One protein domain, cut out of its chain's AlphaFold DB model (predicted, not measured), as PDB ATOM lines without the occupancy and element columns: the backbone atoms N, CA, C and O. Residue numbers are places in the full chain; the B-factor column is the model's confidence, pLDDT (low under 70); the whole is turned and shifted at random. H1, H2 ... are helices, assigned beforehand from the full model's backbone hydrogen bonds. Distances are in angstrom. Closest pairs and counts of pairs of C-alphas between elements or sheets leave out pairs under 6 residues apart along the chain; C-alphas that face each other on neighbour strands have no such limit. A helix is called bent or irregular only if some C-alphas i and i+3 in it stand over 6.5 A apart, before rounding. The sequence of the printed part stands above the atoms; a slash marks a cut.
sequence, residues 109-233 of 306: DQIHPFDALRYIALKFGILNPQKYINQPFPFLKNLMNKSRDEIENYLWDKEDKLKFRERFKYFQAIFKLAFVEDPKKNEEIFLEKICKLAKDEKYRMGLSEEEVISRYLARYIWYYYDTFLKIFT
ATOM      1  N   ASP A 109      28.858  -7.645  24.425       88.19
ATOM      2  CA  ASP A 109      27.772  -6.763  23.999       88.19
ATOM      3  C   ASP A 109      27.775  -5.438  24.769       88.19
ATOM      4  O   ASP A 109      27.354  -4.411  24.229       88.19
ATOM      5  N   GLN A 110      28.335  -5.425  25.981       89.19
ATOM      6  CA  GLN A 110      28.528  -4.208  26.780       89.19
ATOM      7  C   GLN A 110      29.681  -3.335  26.284       89.19
ATOM      8  O   GLN A 110      29.778  -2.174  26.677       89.19
ATOM      9  N   ILE A 111      30.568  -3.870  25.444       93.31
ATOM     10  CA  ILE A 111      31.763  -3.163  24.992       93.31
ATOM     11  C   ILE A 111      31.512  -2.628  23.587       93.31
ATOM     12  O   ILE A 111      31.116  -3.350  22.671       93.31
ATOM     13  N   HIS A 112      31.765  -1.339  23.390       95.56
ATOM     14  CA  HIS A 112      31.682  -0.765  22.059       95.56
ATOM     15  C   HIS A 112      32.828  -1.305  21.171       95.56
ATOM     16  O   HIS A 112      33.983  -1.322  21.616       95.56
ATOM     17  N   PRO A 113      32.578  -1.691  19.902       95.00
ATOM     18  CA  PRO A 113      33.610  -2.264  19.032       95.00
ATOM     19  C   PRO A 113      34.848  -1.376  18.870       95.00
ATOM     20  O   PRO A 113      35.969  -1.877  18.814       95.00
ATOM     21  N   PHE A 114      34.666  -0.051  18.840       96.12
ATOM     22  CA  PHE A 114      35.780   0.899  18.775       96.12
ATOM     23  C   PHE A 114      36.641   0.890  20.049       96.12
ATOM     24  O   PHE A 114      37.862   0.989  19.957       96.12
ATOM     25  N   ASP A 115      36.046   0.711  21.231       96.62
ATOM     26  CA  ASP A 115      36.790   0.650  22.498       96.62
ATOM     27  C   ASP A 115      37.606  -0.636  22.592       96.62
ATOM     28  O   ASP A 115      38.791  -0.602  22.932       96.62
ATOM     29  N   ALA A 116      36.990  -1.762  22.218       95.81
ATOM     30  CA  ALA A 116      37.675  -3.046  22.125       95.81
ATOM     31  C   ALA A 116      38.856  -2.958  21.152       95.81
ATOM     32  O   ALA A 116      39.975  -3.341  21.496       95.81
ATOM     33  N   LEU A 117      38.633  -2.380  19.967       95.62
ATOM     34  CA  LEU A 117      39.663  -2.172  18.956       95.62
ATOM     35  C   LEU A 117      40.827  -1.343  19.509       95.62
ATOM     36  O   LEU A 117      41.978  -1.782  19.422       95.62
ATOM     37  N   ARG A 118      40.540  -0.179  20.109       96.19
ATOM     38  CA  ARG A 118      41.557   0.686  20.723       96.19
ATOM     39  C   ARG A 118      42.357  -0.077  21.769       96.19
ATOM     40  O   ARG A 118      43.586  -0.033  21.755       96.19
ATOM     41  N   TYR A 119      41.683  -0.812  22.646       96.06
ATOM     42  CA  TYR A 119      42.367  -1.499  23.728       96.06
ATOM     43  C   TYR A 119      43.225  -2.676  23.241       96.06
ATOM     44  O   TYR A 119      44.351  -2.852  23.706       96.06
ATOM     45  N   ILE A 120      42.746  -3.436  22.254       95.94
ATOM     46  CA  ILE A 120      43.508  -4.497  21.579       95.94
ATOM     47  C   ILE A 120      44.755  -3.911  20.902       95.94
ATOM     48  O   ILE A 120      45.852  -4.446  21.071       95.94
ATOM     49  N   ALA A 121      44.612  -2.795  20.181       95.62
ATOM     50  CA  ALA A 121      45.735  -2.121  19.530       95.62
ATOM     51  C   ALA A 121      46.787  -1.655  20.549       95.62
ATOM     52  O   ALA A 121      47.978  -1.864  20.333       95.62
ATOM     53  N   LEU A 122      46.355  -1.103  21.689       95.69
ATOM     54  CA  LEU A 122      47.240  -0.693  22.786       95.69
ATOM     55  C   LEU A 122      47.944  -1.878  23.456       95.69
ATOM     56  O   LEU A 122      49.094  -1.758  23.864       95.69
ATOM     57  N   LYS A 123      47.262  -3.021  23.598       93.75
ATOM     58  CA  LYS A 123      47.825  -4.209  24.255       93.75
ATOM     59  C   LYS A 123      48.815  -4.970  23.385       93.75
ATOM     60  O   LYS A 123      49.806  -5.457  23.921       93.75
ATOM     61  N   PHE A 124      48.550  -5.091  22.087       92.38
ATOM     62  CA  PHE A 124      49.376  -5.899  21.187       92.38
ATOM     63  C   PHE A 124      50.297  -5.083  20.273       92.38
ATOM     64  O   PHE A 124      51.194  -5.659  19.667       92.38
ATOM     65  N   GLY A 125      50.094  -3.768  20.136       90.12
ATOM     66  CA  GLY A 125      50.912  -2.923  19.256       90.12
ATOM     67  C   GLY A 125      50.777  -3.266  17.765       90.12
ATOM     68  O   GLY A 125      51.706  -3.048  16.985       90.12
ATOM     69  N   ILE A 126      49.638  -3.838  17.364       88.81
ATOM     70  CA  ILE A 126      49.391  -4.351  16.009       88.81
ATOM     71  C   ILE A 126      48.718  -3.315  15.102       88.81
ATOM     72  O   ILE A 126      47.882  -2.533  15.545       88.81
ATOM     73  N   LEU A 127      49.031  -3.368  13.802       87.44
ATOM     74  CA  LEU A 127      48.434  -2.492  12.779       87.44
ATOM     75  C   LEU A 127      47.018  -2.910  12.355       87.44
ATOM     76  O   LEU A 127      46.251  -2.076  11.891       87.44
ATOM     77  N   ASN A 128      46.664  -4.188  12.524       88.88
ATOM     78  CA  ASN A 128      45.383  -4.754  12.081       88.88
ATOM     79  C   ASN A 128      44.594  -5.386  13.248       88.88
ATOM     80  O   ASN A 128      44.333  -6.594  13.226       88.88
ATOM     81  N   PRO A 129      44.214  -4.610  14.282       91.50
ATOM     82  CA  PRO A 129      43.480  -5.107  15.451       91.50
ATOM     83  C   PRO A 129      42.088  -5.662  15.121       91.50
ATOM     84  O   PRO A 129      41.514  -6.406  15.909       91.50
ATOM     85  N   GLN A 130      41.550  -5.360  13.938       90.56
ATOM     86  CA  GLN A 130      40.196  -5.734  13.533       90.56
ATOM     87  C   GLN A 130      39.953  -7.232  13.472       90.56
ATOM     88  O   GLN A 130      38.845  -7.680  13.748       90.56
ATOM     89  N   LYS A 131      40.998  -8.005  13.166       90.44
ATOM     90  CA  LYS A 131      40.933  -9.470  13.142       90.44
ATOM     91  C   LYS A 131      40.584 -10.065  14.509       90.44
ATOM     92  O   LYS A 131      40.133 -11.202  14.579       90.44
ATOM     93  N   TYR A 132      40.784  -9.297  15.579       91.19
ATOM     94  CA  TYR A 132      40.673  -9.758  16.954       91.19
ATOM     95  C   TYR A 132      39.524  -9.100  17.733       91.19
ATOM     96  O   TYR A 132      39.366  -9.397  18.911       91.19
ATOM     97  N   ILE A 133      38.708  -8.237  17.110       89.12
ATOM     98  CA  ILE A 133      37.628  -7.497  17.804       89.12
ATOM     99  C   ILE A 133      36.628  -8.440  18.478       89.12
ATOM    100  O   ILE A 133      36.186  -8.169  19.589       89.12
ATOM    101  N   ASN A 134      36.314  -9.563  17.833       87.25
ATOM    102  CA  ASN A 134      35.340 -10.530  18.341       87.25
ATOM    103  C   ASN A 134      35.961 -11.544  19.317       87.25
ATOM    104  O   ASN A 134      35.277 -12.464  19.758       87.25
ATOM    105  N   GLN A 135      37.257 -11.427  19.629       89.75
ATOM    106  CA  GLN A 135      37.913 -12.348  20.549       89.75
ATOM    107  C   GLN A 135      37.701 -11.907  22.005       89.75
ATOM    108  O   GLN A 135      38.003 -10.762  22.353       89.75
ATOM    109  N   PRO A 136      37.231 -12.809  22.886       89.75
ATOM    110  CA  PRO A 136      36.880 -12.483  24.264       89.75
ATOM    111  C   PRO A 136      38.124 -12.433  25.166       89.75
ATOM    112  O   PRO A 136      38.288 -13.240  26.085       89.75
ATOM    113  N   PHE A 137      39.036 -11.492  24.916       91.38
ATOM    114  CA  PHE A 137      40.234 -11.363  25.742       91.38
ATOM    115  C   PHE A 137      39.883 -10.950  27.180       91.38
ATOM    116  O   PHE A 137      39.188  -9.949  27.374       91.38
ATOM    117  N   PRO A 138      40.431 -11.614  28.218       89.69
ATOM    118  CA  PRO A 138      40.090 -11.322  29.612       89.69
ATOM    119  C   PRO A 138      40.317  -9.868  30.037       89.69
ATOM    120  O   PRO A 138      39.595  -9.367  30.896       89.69
ATOM    121  N   PHE A 139      41.294  -9.179  29.439       90.12
ATOM    122  CA  PHE A 139      41.584  -7.784  29.769       90.12
ATOM    123  C   PHE A 139      40.467  -6.824  29.343       90.12
ATOM    124  O   PHE A 139      40.365  -5.754  29.935       90.12
ATOM    125  N   LEU A 140      39.624  -7.185  28.366       91.88
ATOM    126  CA  LEU A 140      38.511  -6.350  27.895       91.88
ATOM    127  C   LEU A 140      37.452  -6.121  28.980       91.88
ATOM    128  O   LEU A 140      36.758  -5.110  28.941       91.88
ATOM    129  N   LYS A 141      37.402  -6.980  30.007       90.69
ATOM    130  CA  LYS A 141      36.557  -6.785  31.195       90.69
ATOM    131  C   LYS A 141      36.785  -5.435  31.874       90.69
ATOM    132  O   LYS A 141      35.862  -4.903  32.475       90.69
ATOM    133  N   ASN A 142      37.979  -4.855  31.735       90.44
ATOM    134  CA  ASN A 142      38.294  -3.540  32.290       90.44
ATOM    135  C   ASN A 142      37.503  -2.399  31.630       90.44
ATOM    136  O   ASN A 142      37.596  -1.280  32.110       90.44
ATOM    137  N   LEU A 143      36.778  -2.646  30.536       93.38
ATOM    138  CA  LEU A 143      35.911  -1.663  29.883       93.38
ATOM    139  C   LEU A 143      34.430  -1.837  30.263       93.38
ATOM    140  O   LEU A 143      33.608  -1.006  29.894       93.38
ATOM    141  N   MET A 144      34.076  -2.910  30.980       91.69
ATOM    142  CA  MET A 144      32.696  -3.202  31.371       91.69
ATOM    143  C   MET A 144      32.283  -2.427  32.621       91.69
ATOM    144  O   MET A 144      33.093  -2.219  33.523       91.69
ATOM    145  N   ASN A 145      30.986  -2.128  32.730       91.69
ATOM    146  CA  ASN A 145      30.393  -1.401  33.857       91.69
ATOM    147  C   ASN A 145      31.017  -0.012  34.092       91.69
ATOM    148  O   ASN A 145      31.215   0.398  35.233       91.69
ATOM    149  N   LYS A 146      31.365   0.682  33.005       94.88
ATOM    150  CA  LYS A 146      32.033   1.986  33.024       94.88
ATOM    151  C   LYS A 146      31.232   2.998  32.232       94.88
ATOM    152  O   LYS A 146      30.625   2.645  31.223       94.88
ATOM    153  N   SER A 147      31.239   4.251  32.675       96.12
ATOM    154  CA  SER A 147      30.669   5.347  31.888       96.12
ATOM    155  C   SER A 147      31.565   5.681  30.698       96.12
ATOM    156  O   SER A 147      32.754   5.350  30.686       96.12
ATOM    157  N   ARG A 148      31.019   6.402  29.712       96.19
ATOM    158  CA  ARG A 148      31.802   6.896  28.569       96.19
ATOM    159  C   ARG A 148      33.052   7.657  29.012       96.19
ATOM    160  O   ARG A 148      34.128   7.427  28.469       96.19
ATOM    161  N   ASP A 149      32.905   8.523  30.013       96.56
ATOM    162  CA  ASP A 149      33.996   9.326  30.572       96.56
ATOM    163  C   ASP A 149      35.089   8.451  31.211       96.56
ATOM    164  O   ASP A 149      36.277   8.660  30.967       96.56
ATOM    165  N   GLU A 150      34.713   7.416  31.966       96.56
ATOM    166  CA  GLU A 150      35.687   6.503  32.569       96.56
ATOM    167  C   GLU A 150      36.449   5.695  31.511       96.56
ATOM    168  O   GLU A 150      37.673   5.579  31.589       96.56
ATOM    169  N   ILE A 151      35.752   5.171  30.495       96.88
ATOM    170  CA  ILE A 151      36.387   4.419  29.402       96.88
ATOM    171  C   ILE A 151      37.384   5.307  28.653       96.88
ATOM    172  O   ILE A 151      38.499   4.868  28.357       96.88
ATOM    173  N   GLU A 152      37.005   6.552  28.358       96.50
ATOM    174  CA  GLU A 152      37.883   7.488  27.659       96.50
ATOM    175  C   GLU A 152      39.130   7.802  28.464       96.50
ATOM    176  O   GLU A 152      40.223   7.650  27.930       96.50
ATOM    177  N   ASN A 153      38.998   8.159  29.743       95.25
ATOM    178  CA  ASN A 153      40.158   8.446  30.586       95.25
ATOM    179  C   ASN A 153      41.061   7.215  30.756       95.25
ATOM    180  O   ASN A 153      42.282   7.331  30.658       95.25
ATOM    181  N   TYR A 154      40.471   6.026  30.902       94.50
ATOM    182  CA  TYR A 154      41.213   4.770  30.998       94.50
ATOM    183  C   TYR A 154      42.041   4.456  29.742       94.50
ATOM    184  O   TYR A 154      43.183   3.994  29.841       94.50
ATOM    185  N   LEU A 155      41.470   4.660  28.550       95.75
ATOM    186  CA  LEU A 155      42.187   4.472  27.287       95.75
ATOM    187  C   LEU A 155      43.215   5.579  27.067       95.75
ATOM    188  O   LEU A 155      44.332   5.292  26.641       95.75
ATOM    189  N   TRP A 156      42.875   6.814  27.421       93.81
ATOM    190  CA  TRP A 156      43.743   7.973  27.264       93.81
ATOM    191  C   TRP A 156      45.038   7.826  28.077       93.81
ATOM    192  O   TRP A 156      46.123   8.045  27.547       93.81
ATOM    193  N   ASP A 157      44.967   7.304  29.305       91.56
ATOM    194  CA  ASP A 157      46.159   7.025  30.124       91.56
ATOM    195  C   ASP A 157      47.086   5.957  29.527       91.56
ATOM    196  O   ASP A 157      48.268   5.869  29.868       91.56
ATOM    197  N   LYS A 158      46.563   5.108  28.639       93.56
ATOM    198  CA  LYS A 158      47.373   4.146  27.880       93.56
ATOM    199  C   LYS A 158      47.916   4.759  26.600       93.56
ATOM    200  O   LYS A 158      49.055   4.473  26.247       93.56
ATOM    201  N   GLU A 159      47.118   5.581  25.923       94.38
ATOM    202  CA  GLU A 159      47.527   6.317  24.726       94.38
ATOM    203  C   GLU A 159      48.705   7.258  25.021       94.38
ATOM    204  O   GLU A 159      49.640   7.322  24.223       94.38
ATOM    205  N   ASP A 160      48.717   7.921  26.181       91.31
ATOM    206  CA  ASP A 160      49.791   8.847  26.575       91.31
ATOM    207  C   ASP A 160      51.139   8.156  26.816       91.31
ATOM    208  O   ASP A 160      52.189   8.783  26.701       91.31
ATOM    209  N   LYS A 161      51.131   6.849  27.103       91.12
ATOM    210  CA  LYS A 161      52.355   6.056  27.297       91.12
ATOM    211  C   LYS A 161      53.016   5.650  25.981       91.12
ATOM    212  O   LYS A 161      54.138   5.145  26.000       91.12
ATOM    213  N   LEU A 162      52.337   5.829  24.847       93.38
ATOM    214  CA  LEU A 162      52.873   5.455  23.543       93.38
ATOM    215  C   LEU A 162      53.966   6.427  23.103       93.38
ATOM    216  O   LEU A 162      53.766   7.643  23.049       93.38
ATOM    217  N   LYS A 163      55.101   5.884  22.660       92.56
ATOM    218  CA  LYS A 163      56.125   6.684  21.975       92.56
ATOM    219  C   LYS A 163      55.579   7.192  20.645       92.56
ATOM    220  O   LYS A 163      54.710   6.570  20.041       92.56
ATOM    221  N   PHE A 164      56.171   8.256  20.109       89.75
ATOM    222  CA  PHE A 164      55.747   8.878  18.847       89.75
ATOM    223  C   PHE A 164      55.440   7.875  17.713       89.75
ATOM    224  O   PHE A 164      54.352   7.888  17.140       89.75
ATOM    225  N   ARG A 165      56.368   6.950  17.416       88.25
ATOM    226  CA  ARG A 165      56.179   5.937  16.356       88.25
ATOM    227  C   ARG A 165      55.068   4.933  16.677       88.25
ATOM    228  O   ARG A 165      54.399   4.458  15.764       88.25
ATOM    229  N   GLU A 166      54.883   4.589  17.947       92.56
ATOM    230  CA  GLU A 166      53.833   3.669  18.396       92.56
ATOM    231  C   GLU A 166      52.470   4.347  18.332       92.56
ATOM    232  O   GLU A 166      51.535   3.764  17.797       92.56
ATOM    233  N   ARG A 167      52.379   5.606  18.774       92.69
ATOM    234  CA  ARG A 167      51.178   6.440  18.667       92.69
ATOM    235  C   ARG A 167      50.757   6.621  17.216       92.69
ATOM    236  O   ARG A 167      49.576   6.511  16.902       92.69
ATOM    237  N   PHE A 168      51.719   6.822  16.318       89.75
ATOM    238  CA  PHE A 168      51.464   6.883  14.882       89.75
ATOM    239  C   PHE A 168      50.872   5.573  14.342       89.75
ATOM    240  O   PHE A 168      49.810   5.598  13.725       89.75
ATOM    241  N   LYS A 169      51.497   4.423  14.630       90.69
ATOM    242  CA  LYS A 169      50.979   3.103  14.223       90.69
ATOM    243  C   LYS A 169      49.612   2.800  14.832       90.69
ATOM    244  O   LYS A 169      48.732   2.301  14.140       90.69
ATOM    245  N   TYR A 170      49.432   3.116  16.109       94.50
ATOM    246  CA  TYR A 170      48.170   2.983  16.824       94.50
ATOM    247  C   TYR A 170      47.067   3.783  16.129       94.50
ATOM    248  O   TYR A 170      46.022   3.233  15.797       94.50
ATOM    249  N   PHE A 171      47.329   5.052  15.820       93.44
ATOM    250  CA  PHE A 171      46.375   5.918  15.138       93.44
ATOM    251  C   PHE A 171      45.979   5.368  13.757       93.44
ATOM    252  O   PHE A 171      44.792   5.295  13.433       93.44
ATOM    253  N   GLN A 172      46.954   4.887  12.975       90.00
ATOM    254  CA  GLN A 172      46.682   4.203  11.705       90.00
ATOM    255  C   GLN A 172      45.822   2.956  11.894       90.00
ATOM    256  O   GLN A 172      44.879   2.742  11.136       90.00
ATOM    257  N   ALA A 173      46.124   2.151  12.912       92.62
ATOM    258  CA  ALA A 173      45.434   0.902  13.190       92.62
ATOM    259  C   ALA A 173      43.958   1.123  13.541       92.62
ATOM    260  O   ALA A 173      43.084   0.418  13.025       92.62
ATOM    261  N   ILE A 174      43.664   2.116  14.390       94.75
ATOM    262  CA  ILE A 174      42.299   2.361  14.871       94.75
ATOM    263  C   ILE A 174      41.401   3.009  13.820       94.75
ATOM    264  O   ILE A 174      40.232   2.642  13.706       94.75
ATOM    265  N   PHE A 175      41.963   3.887  12.986       92.81
ATOM    266  CA  PHE A 175      41.232   4.545  11.905       92.81
ATOM    267  C   PHE A 175      41.413   3.866  10.544       92.81
ATOM    268  O   PHE A 175      40.845   4.343   9.570       92.81
ATOM    269  N   LYS A 176      42.128   2.734  10.453       88.62
ATOM    270  CA  LYS A 176      42.484   2.039   9.195       88.62
ATOM    271  C   LYS A 176      42.961   3.001   8.102       88.62
ATOM    272  O   LYS A 176      42.428   2.984   6.993       88.62
ATOM    273  N   LEU A 177      43.896   3.880   8.439       87.06
ATOM    274  CA  LEU A 177      44.447   4.836   7.477       87.06
ATOM    275  C   LEU A 177      45.608   4.181   6.726       87.06
ATOM    276  O   LEU A 177      46.467   3.546   7.343       87.06
ATOM    277  N   ALA A 178      45.629   4.317   5.401       70.81
ATOM    278  CA  ALA A 178      46.670   3.744   4.558       70.81
ATOM    279  C   ALA A 178      47.905   4.660   4.503       70.81
ATOM    280  O   ALA A 178      47.792   5.884   4.533       70.81
ATOM    281  N   PHE A 179      49.099   4.067   4.392       63.00
ATOM    282  CA  PHE A 179      50.380   4.791   4.413       63.00
ATOM    283  C   PHE A 179      50.654   5.625   3.141       63.00
ATOM    284  O   PHE A 179      51.525   6.485   3.173       63.00
ATOM    285  N   VAL A 180      49.951   5.374   2.026       57.53
ATOM    286  CA  VAL A 180      50.316   5.900   0.686       57.53
ATOM    287  C   VAL A 180      49.116   6.458  -0.095       57.53
ATOM    288  O   VAL A 180      49.269   6.905  -1.226       57.53
ATOM    289  N   GLU A 181      47.908   6.449   0.470       59.59
ATOM    290  CA  GLU A 181      46.765   7.065  -0.213       59.59
ATOM    291  C   GLU A 181      46.852   8.593  -0.141       59.59
ATOM    292  O   GLU A 181      47.346   9.140   0.848       59.59
ATOM    293  N   ASP A 182      46.390   9.255  -1.208       75.00
ATOM    294  CA  ASP A 182      46.258  10.712  -1.322       75.00
ATOM    295  C   ASP A 182      45.867  11.321   0.042       75.00
ATOM    296  O   ASP A 182      44.848  10.904   0.610       75.00
ATOM    297  N   PRO A 183      46.656  12.265   0.602       78.69
ATOM    298  CA  PRO A 183      46.372  12.875   1.897       78.69
ATOM    299  C   PRO A 183      44.921  13.339   2.042       78.69
ATOM    300  O   PRO A 183      44.334  13.147   3.104       78.69
ATOM    301  N   LYS A 184      44.318  13.848   0.957       82.06
ATOM    302  CA  LYS A 184      42.909  14.268   0.938       82.06
ATOM    303  C   LYS A 184      41.948  13.103   1.159       82.06
ATOM    304  O   LYS A 184      41.023  13.196   1.955       82.06
ATOM    305  N   LYS A 185      42.201  11.964   0.515       85.69
ATOM    306  CA  LYS A 185      41.386  10.756   0.683       85.69
ATOM    307  C   LYS A 185      41.494  10.201   2.107       85.69
ATOM    308  O   LYS A 185      40.503   9.777   2.695       85.69
ATOM    309  N   ASN A 186      42.694  10.232   2.690       86.56
ATOM    310  CA  ASN A 186      42.899   9.850   4.089       86.56
ATOM    311  C   ASN A 186      42.145  10.779   5.057       86.56
ATOM    312  O   ASN A 186      41.655  10.312   6.085       86.56
ATOM    313  N   GLU A 187      42.067  12.074   4.749       89.44
ATOM    314  CA  GLU A 187      41.314  13.067   5.524       89.44
ATOM    315  C   GLU A 187      39.812  12.786   5.475       89.44
ATOM    316  O   GLU A 187      39.178  12.677   6.524       89.44
ATOM    317  N   GLU A 188      39.262  12.551   4.281       90.69
ATOM    318  CA  GLU A 188      37.854  12.186   4.088       90.69
ATOM    319  C   GLU A 188      37.481  10.924   4.881       90.69
ATOM    320  O   GLU A 188      36.527  10.937   5.660       90.69
ATOM    321  N   ILE A 189      38.278   9.853   4.762       91.12
ATOM    322  CA  ILE A 189      38.056   8.590   5.491       91.12
ATOM    323  C   ILE A 189      38.131   8.806   7.009       91.12
ATOM    324  O   ILE A 189      37.368   8.198   7.770       91.12
ATOM    325  N   PHE A 190      39.074   9.627   7.473       93.88
ATOM    326  CA  PHE A 190      39.239   9.924   8.892       93.88
ATOM    327  C   PHE A 190      38.031  10.689   9.448       93.88
ATOM    328  O   PHE A 190      37.435  10.248  10.436       93.88
ATOM    329  N   LEU A 191      37.635  11.785   8.797       94.75
ATOM    330  CA  LEU A 191      36.500  12.607   9.216       94.75
ATOM    331  C   LEU A 191      35.189  11.824   9.160       94.75
ATOM    332  O   LEU A 191      34.403  11.887  10.104       94.75
ATOM    333  N   GLU A 192      34.975  11.012   8.121       95.12
ATOM    334  CA  GLU A 192      33.798  10.146   8.023       95.12
ATOM    335  C   GLU A 192      33.699   9.201   9.231       95.12
ATOM    336  O   GLU A 192      32.623   9.034   9.811       95.12
ATOM    337  N   LYS A 193      34.819   8.607   9.661       95.00
ATOM    338  CA  LYS A 193      34.849   7.712  10.829       95.00
ATOM    339  C   LYS A 193      34.585   8.440  12.135       95.00
ATOM    340  O   LYS A 193      33.834   7.918  12.955       95.00
ATOM    341  N   ILE A 194      35.173   9.620  12.325       96.44
ATOM    342  CA  ILE A 194      34.919  10.453  13.507       96.44
ATOM    343  C   ILE A 194      33.439  10.838  13.572       96.44
ATOM    344  O   ILE A 194      32.811  10.643  14.609       96.44
ATOM    345  N   CYS A 195      32.858  11.294  12.461       96.00
ATOM    346  CA  CYS A 195      31.444  11.660  12.386       96.00
ATOM    347  C   CYS A 195      30.519  10.460  12.628       96.00
ATOM    348  O   CYS A 195      29.540  10.583  13.362       96.00
ATOM    349  N   LYS A 196      30.821   9.284  12.059       96.50
ATOM    350  CA  LYS A 196      30.053   8.054  12.324       96.50
ATOM    351  C   LYS A 196      30.102   7.666  13.798       96.50
ATOM    352  O   LYS A 196      29.070   7.340  14.369       96.50
ATOM    353  N   LEU A 197      31.282   7.737  14.408       96.75
ATOM    354  CA  LEU A 197      31.469   7.414  15.818       96.75
ATOM    355  C   LEU A 197      30.756   8.417  16.735       96.75
ATOM    356  O   LEU A 197      30.159   8.013  17.725       96.75
ATOM    357  N   ALA A 198      30.784   9.708  16.396       96.81
ATOM    358  CA  ALA A 198      30.070  10.741  17.139       96.81
ATOM    359  C   ALA A 198      28.548  10.539  17.094       96.81
ATOM    360  O   ALA A 198      27.887  10.767  18.097       96.81
ATOM    361  N   LYS A 199      27.992  10.065  15.974       97.19
ATOM    362  CA  LYS A 199      26.549   9.805  15.828       97.19
ATOM    363  C   LYS A 199      26.078   8.533  16.539       97.19
ATOM    364  O   LYS A 199      24.909   8.445  16.915       97.19
ATOM    365  N   ASP A 200      26.970   7.566  16.741       97.44
ATOM    366  CA  ASP A 200      26.650   6.266  17.332       97.44
ATOM    367  C   ASP A 200      26.190   6.397  18.796       97.44
ATOM    368  O   ASP A 200      26.968   6.726  19.691       97.44
ATOM    369  N   GLU A 201      24.914   6.102  19.057       95.44
ATOM    370  CA  GLU A 201      24.320   6.164  20.398       95.44
ATOM    371  C   GLU A 201      24.985   5.185  21.376       95.44
ATOM    372  O   GLU A 201      25.202   5.522  22.541       95.44
ATOM    373  N   LYS A 202      25.382   3.992  20.912       94.75
ATOM    374  CA  LYS A 202      26.061   3.008  21.765       94.75
ATOM    375  C   LYS A 202      27.425   3.529  22.207       94.75
ATOM    376  O   LYS A 202      27.856   3.245  23.323       94.75
ATOM    377  N   TYR A 203      28.095   4.297  21.349       96.06
ATOM    378  CA  TYR A 203      29.322   4.989  21.721       96.06
ATOM    379  C   TYR A 203      29.051   6.175  22.648       96.06
ATOM    380  O   TYR A 203      29.745   6.312  23.654       96.06
ATOM    381  N   ARG A 204      28.054   7.017  22.342       95.69
ATOM    382  CA  ARG A 204      27.739   8.224  23.121       95.69
ATOM    383  C   ARG A 204      27.263   7.920  24.539       95.69
ATOM    384  O   ARG A 204      27.548   8.708  25.438       95.69
ATOM    385  N   MET A 205      26.578   6.794  24.746       95.25
ATOM    386  CA  MET A 205      26.037   6.380  26.046       95.25
ATOM    387  C   MET A 205      25.186   7.486  26.702       95.25
ATOM    388  O   MET A 205      25.340   7.782  27.889       95.25
ATOM    389  N   GLY A 206      24.312   8.131  25.920       92.94
ATOM    390  CA  GLY A 206      23.440   9.215  26.382       92.94
ATOM    391  C   GLY A 206      24.058  10.618  26.416       92.94
ATOM    392  O   GLY A 206      23.383  11.550  26.848       92.94
ATOM    393  N   LEU A 207      25.309  10.798  25.978       94.69
ATOM    394  CA  LEU A 207      25.888  12.126  25.739       94.69
ATOM    395  C   LEU A 207      25.417  12.712  24.400       94.69
ATOM    396  O   LEU A 207      24.990  11.984  23.498       94.69
ATOM    397  N   SER A 208      25.541  14.030  24.245       95.81
ATOM    398  CA  SER A 208      25.337  14.692  22.949       95.81
ATOM    399  C   SER A 208      26.525  14.481  21.996       95.81
ATOM    400  O   SER A 208      27.647  14.191  22.423       95.81
ATOM    401  N   GLU A 209      26.297  14.636  20.686       96.12
ATOM    402  CA  GLU A 209      27.369  14.566  19.677       96.12
ATOM    403  C   GLU A 209      28.463  15.610  19.952       96.12
ATOM    404  O   GLU A 209      29.653  15.292  19.939       96.12
ATOM    405  N   GLU A 210      28.057  16.838  20.276       94.50
ATOM    406  CA  GLU A 210      28.957  17.952  20.578       94.50
ATOM    407  C   GLU A 210      29.832  17.672  21.802       94.50
ATOM    408  O   GLU A 210      31.038  17.930  21.777       94.50
ATOM    409  N   GLU A 211      29.267  17.100  22.867       93.56
ATOM    410  CA  GLU A 211      30.034  16.735  24.058       93.56
ATOM    411  C   GLU A 211      31.065  15.654  23.761       93.56
ATOM    412  O   GLU A 211      32.206  15.753  24.207       93.56
ATOM    413  N   VAL A 212      30.698  14.629  22.994       95.31
ATOM    414  CA  VAL A 212      31.625  13.543  22.665       95.31
ATOM    415  C   VAL A 212      32.745  14.023  21.747       95.31
ATOM    416  O   VAL A 212      33.908  13.650  21.947       95.31
ATOM    417  N   ILE A 213      32.427  14.886  20.781       94.62
ATOM    418  CA  ILE A 213      33.429  15.496  19.908       94.62
ATOM    419  C   ILE A 213      34.365  16.381  20.725       94.62
ATOM    420  O   ILE A 213      35.572  16.141  20.727       94.62
ATOM    421  N   SER A 214      33.823  17.362  21.446       91.12
ATOM    422  CA  SER A 214      34.615  18.355  22.179       91.12
ATOM    423  C   SER A 214      35.455  17.742  23.299       91.12
ATOM    424  O   SER A 214      36.606  18.136  23.479       91.12
ATOM    425  N   ARG A 215      34.920  16.762  24.039       91.50
ATOM    426  CA  ARG A 215      35.614  16.177  25.197       91.50
ATOM    427  C   ARG A 215      36.566  15.051  24.827       91.50
ATOM    428  O   ARG A 215      37.622  14.938  25.445       91.50
ATOM    429  N   TYR A 216      36.209  14.206  23.858       93.75
ATOM    430  CA  TYR A 216      36.924  12.947  23.642       93.75
ATOM    431  C   TYR A 216      37.528  12.818  22.250       93.75
ATOM    432  O   TYR A 216      38.704  12.478  22.143       93.75
ATOM    433  N   LEU A 217      36.768  13.087  21.185       95.31
ATOM    434  CA  LEU A 217      37.246  12.843  19.816       95.31
ATOM    435  C   LEU A 217      38.163  13.951  19.287       95.31
ATOM    436  O   LEU A 217      39.021  13.666  18.449       95.31
ATOM    437  N   ALA A 218      38.053  15.179  19.804       92.88
ATOM    438  CA  ALA A 218      38.888  16.316  19.413       92.88
ATOM    439  C   ALA A 218      40.391  16.007  19.504       92.88
ATOM    440  O   ALA A 218      41.156  16.435  18.643       92.88
ATOM    441  N   ARG A 219      40.819  15.168  20.460       92.25
ATOM    442  CA  ARG A 219      42.228  14.754  20.586       92.25
ATOM    443  C   ARG A 219      42.752  14.017  19.351       92.25
ATOM    444  O   ARG A 219      43.918  14.171  18.991       92.25
ATOM    445  N   TYR A 220      41.903  13.224  18.698       95.00
ATOM    446  CA  TYR A 220      42.256  12.537  17.458       95.00
ATOM    447  C   TYR A 220      42.288  13.509  16.282       95.00
ATOM    448  O   TYR A 220      43.153  13.373  15.422       95.00
ATOM    449  N   ILE A 221      41.393  14.504  16.270       94.62
ATOM    450  CA  ILE A 221      41.363  15.565  15.256       94.62
ATOM    451  C   ILE A 221      42.648  16.397  15.331       94.62
ATOM    452  O   ILE A 221      43.346  16.522  14.328       94.62
ATOM    453  N   TRP A 222      43.019  16.889  16.517       92.00
ATOM    454  CA  TRP A 222      44.277  17.619  16.704       92.00
ATOM    455  C   TRP A 222      45.475  16.765  16.319       92.00
ATOM    456  O   TRP A 222      46.308  17.197  15.533       92.00
ATOM    457  N   TYR A 223      45.533  15.511  16.776       91.69
ATOM    458  CA  TYR A 223      46.631  14.623  16.403       91.69
ATOM    459  C   TYR A 223      46.731  14.402  14.882       91.69
ATOM    460  O   TYR A 223      47.839  14.368  14.338       91.69
ATOM    461  N   TYR A 224      45.594  14.288  14.188       92.12
ATOM    462  CA  TYR A 224      45.558  14.155  12.735       92.12
ATOM    463  C   TYR A 224      46.203  15.365  12.047       92.12
ATOM    464  O   TYR A 224      47.185  15.207  11.323       92.12
ATOM    465  N   TYR A 225      45.704  16.575  12.306       90.06
ATOM    466  CA  TYR A 225      46.176  17.777  11.610       90.06
ATOM    467  C   TYR A 225      47.557  18.242  12.081       90.06
ATOM    468  O   TYR A 225      48.388  18.653  11.267       90.06
ATOM    469  N   ASP A 226      47.851  18.135  13.378       88.25
ATOM    470  CA  ASP A 226      49.111  18.634  13.921       88.25
ATOM    471  C   ASP A 226      50.287  17.710  13.673       88.25
ATOM    472  O   ASP A 226      51.417  18.193  13.578       88.25
ATOM    473  N   THR A 227      50.039  16.402  13.590       85.00
ATOM    474  CA  THR A 227      51.101  15.398  13.514       85.00
ATOM    475  C   THR A 227      50.968  14.529  12.278       85.00
ATOM    476  O   THR A 227      51.904  14.467  11.480       85.00
ATOM    477  N   PHE A 228      49.831  13.853  12.109       82.75
ATOM    478  CA  PHE A 228      49.672  12.837  11.072       82.75
ATOM    479  C   PHE A 228      49.834  13.439   9.672       82.75
ATOM    480  O   PHE A 228      50.715  13.015   8.930       82.75
ATOM    481  N   LEU A 229      49.075  14.490   9.352       81.50
ATOM    482  CA  LEU A 229      49.094  15.159   8.053       81.50
ATOM    483  C   LEU A 229      50.475  15.743   7.722       81.50
ATOM    484  O   LEU A 229      50.958  15.575   6.606       81.50
ATOM    485  N   LYS A 230      51.157  16.356   8.702       77.88
ATOM    486  CA  LYS A 230      52.475  16.992   8.499       77.88
ATOM    487  C   LYS A 230      53.582  16.010   8.114       77.88
ATOM    488  O   LYS A 230      54.572  16.412   7.506       77.88
ATOM    489  N   ILE A 231      53.443  14.735   8.479       73.38
ATOM    490  CA  ILE A 231      54.379  13.679   8.068       73.38
ATOM    491  C   ILE A 231      54.226  13.377   6.569       73.38
ATOM    492  O   ILE A 231      55.215  13.057   5.915       73.38
ATOM    493  N   PHE A 232      53.010  13.507   6.030       63.56
ATOM    494  CA  PHE A 232      52.685  13.196   4.635       63.56
ATOM    495  C   PHE A 232      52.711  14.405   3.708       63.56
ATOM    496  O   PHE A 232      52.888  14.242   2.502       63.56
ATOM    497  N   THR A 233      52.575  15.623   4.234       62.06
ATOM    498  CA  THR A 233      52.892  16.814   3.450       62.06
ATOM    499  C   THR A 233      54.387  16.789   3.155       62.06
ATOM    500  O   THR A 233      55.177  16.758   4.109       62.06
TER     501      THR A 233
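This is residues 109 to 233 of the 306 residues of an uncharacterized protein of Thermodesulfobacteria bacterium (UniProt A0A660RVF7). A long pair of helices, H6 and H8, runs side by side in opposite directions along one side of a cluster made of H1 with H2, H3, H4 and H5 gathered about it. The short H7 lies at one end of the pair, between H6 and H8 along the chain, and H8 has a kink of 53 degrees near residue 216. The printed part has 125 residues with eight named helices, H1 to H8 in chain order, and no named strand; its class is all helix. It is compact, with a radius of gyration of the C-alphas of 14.2 A, and spans 42 by 31 by 24 A.

H1, residues 113 to 124, is the hub, touching four helices. With residues 117 to 121 alone it touches H2, residues 129 to 132, closest at the C-alphas of Ala 121 and Pro 129, 5.5 A. With residues 115 to 119 alone it only just touches H3, residues 138 to 143, with 3 pairs of C-alphas within 8 A, the closest those of Ala 116 and Leu 140, 6.7 A. H4, residues 148 to 159, touches H1 at a shallow tilt of 24 degrees, the same way, closest at the C-alphas of Tyr 119 and Leu 155, 7.0 A. H5, residues 164 to 175, touches H1 with residues 170 to 174 alone, at a shallow tilt of 31 degrees, opposite ways, closest at the C-alphas of Arg 118 and Ile 174, 6.1 A. H6, residues 183 to 199, touches H8, residues 209 to 232, at a shallow tilt of 14 degrees, opposite ways, closest at the C-alphas of Ala 198 and Glu 209, 5.3 A. H7, residues 201 to 204, touches no helix but is close to H8, not clearly touching, at the C-alphas of Arg 204 and Val 212, 6.6 A. H5 and H6 are close but not clearly touching, at the C-alphas of Phe 175 and Phe 190, 6.5 A. H1 and H8 are apart. Every O i to N i+4 pair is within hydrogen-bond range in H1, H5 and H6, against 7 of 8 in H4, 14 of 20 in H8 and 0 of 2 in H3, where 3 of 3 O i to N i+3 pairs are; H2 and H7 are too short for an i+4 pair.

H1 begins at C-alpha 113 (33.610, -2.264, 19.032) and is 16.3 A long; H4 measures 16.2 A, H5 16.7 A and H6 24.4 A. H8, 29.5 A, ends at C-alpha 232 (52.685, 13.196, 4.635); it is irregular, but only just, with C-alphas 226 and 229 6.8 A apart.

The C-alphas farthest apart, of Asn 145 and Thr 233, are 42.0 A apart. The printed part has no cut and no long link. Residues 179 to 181 and 232 to 233 have pLDDT under 70.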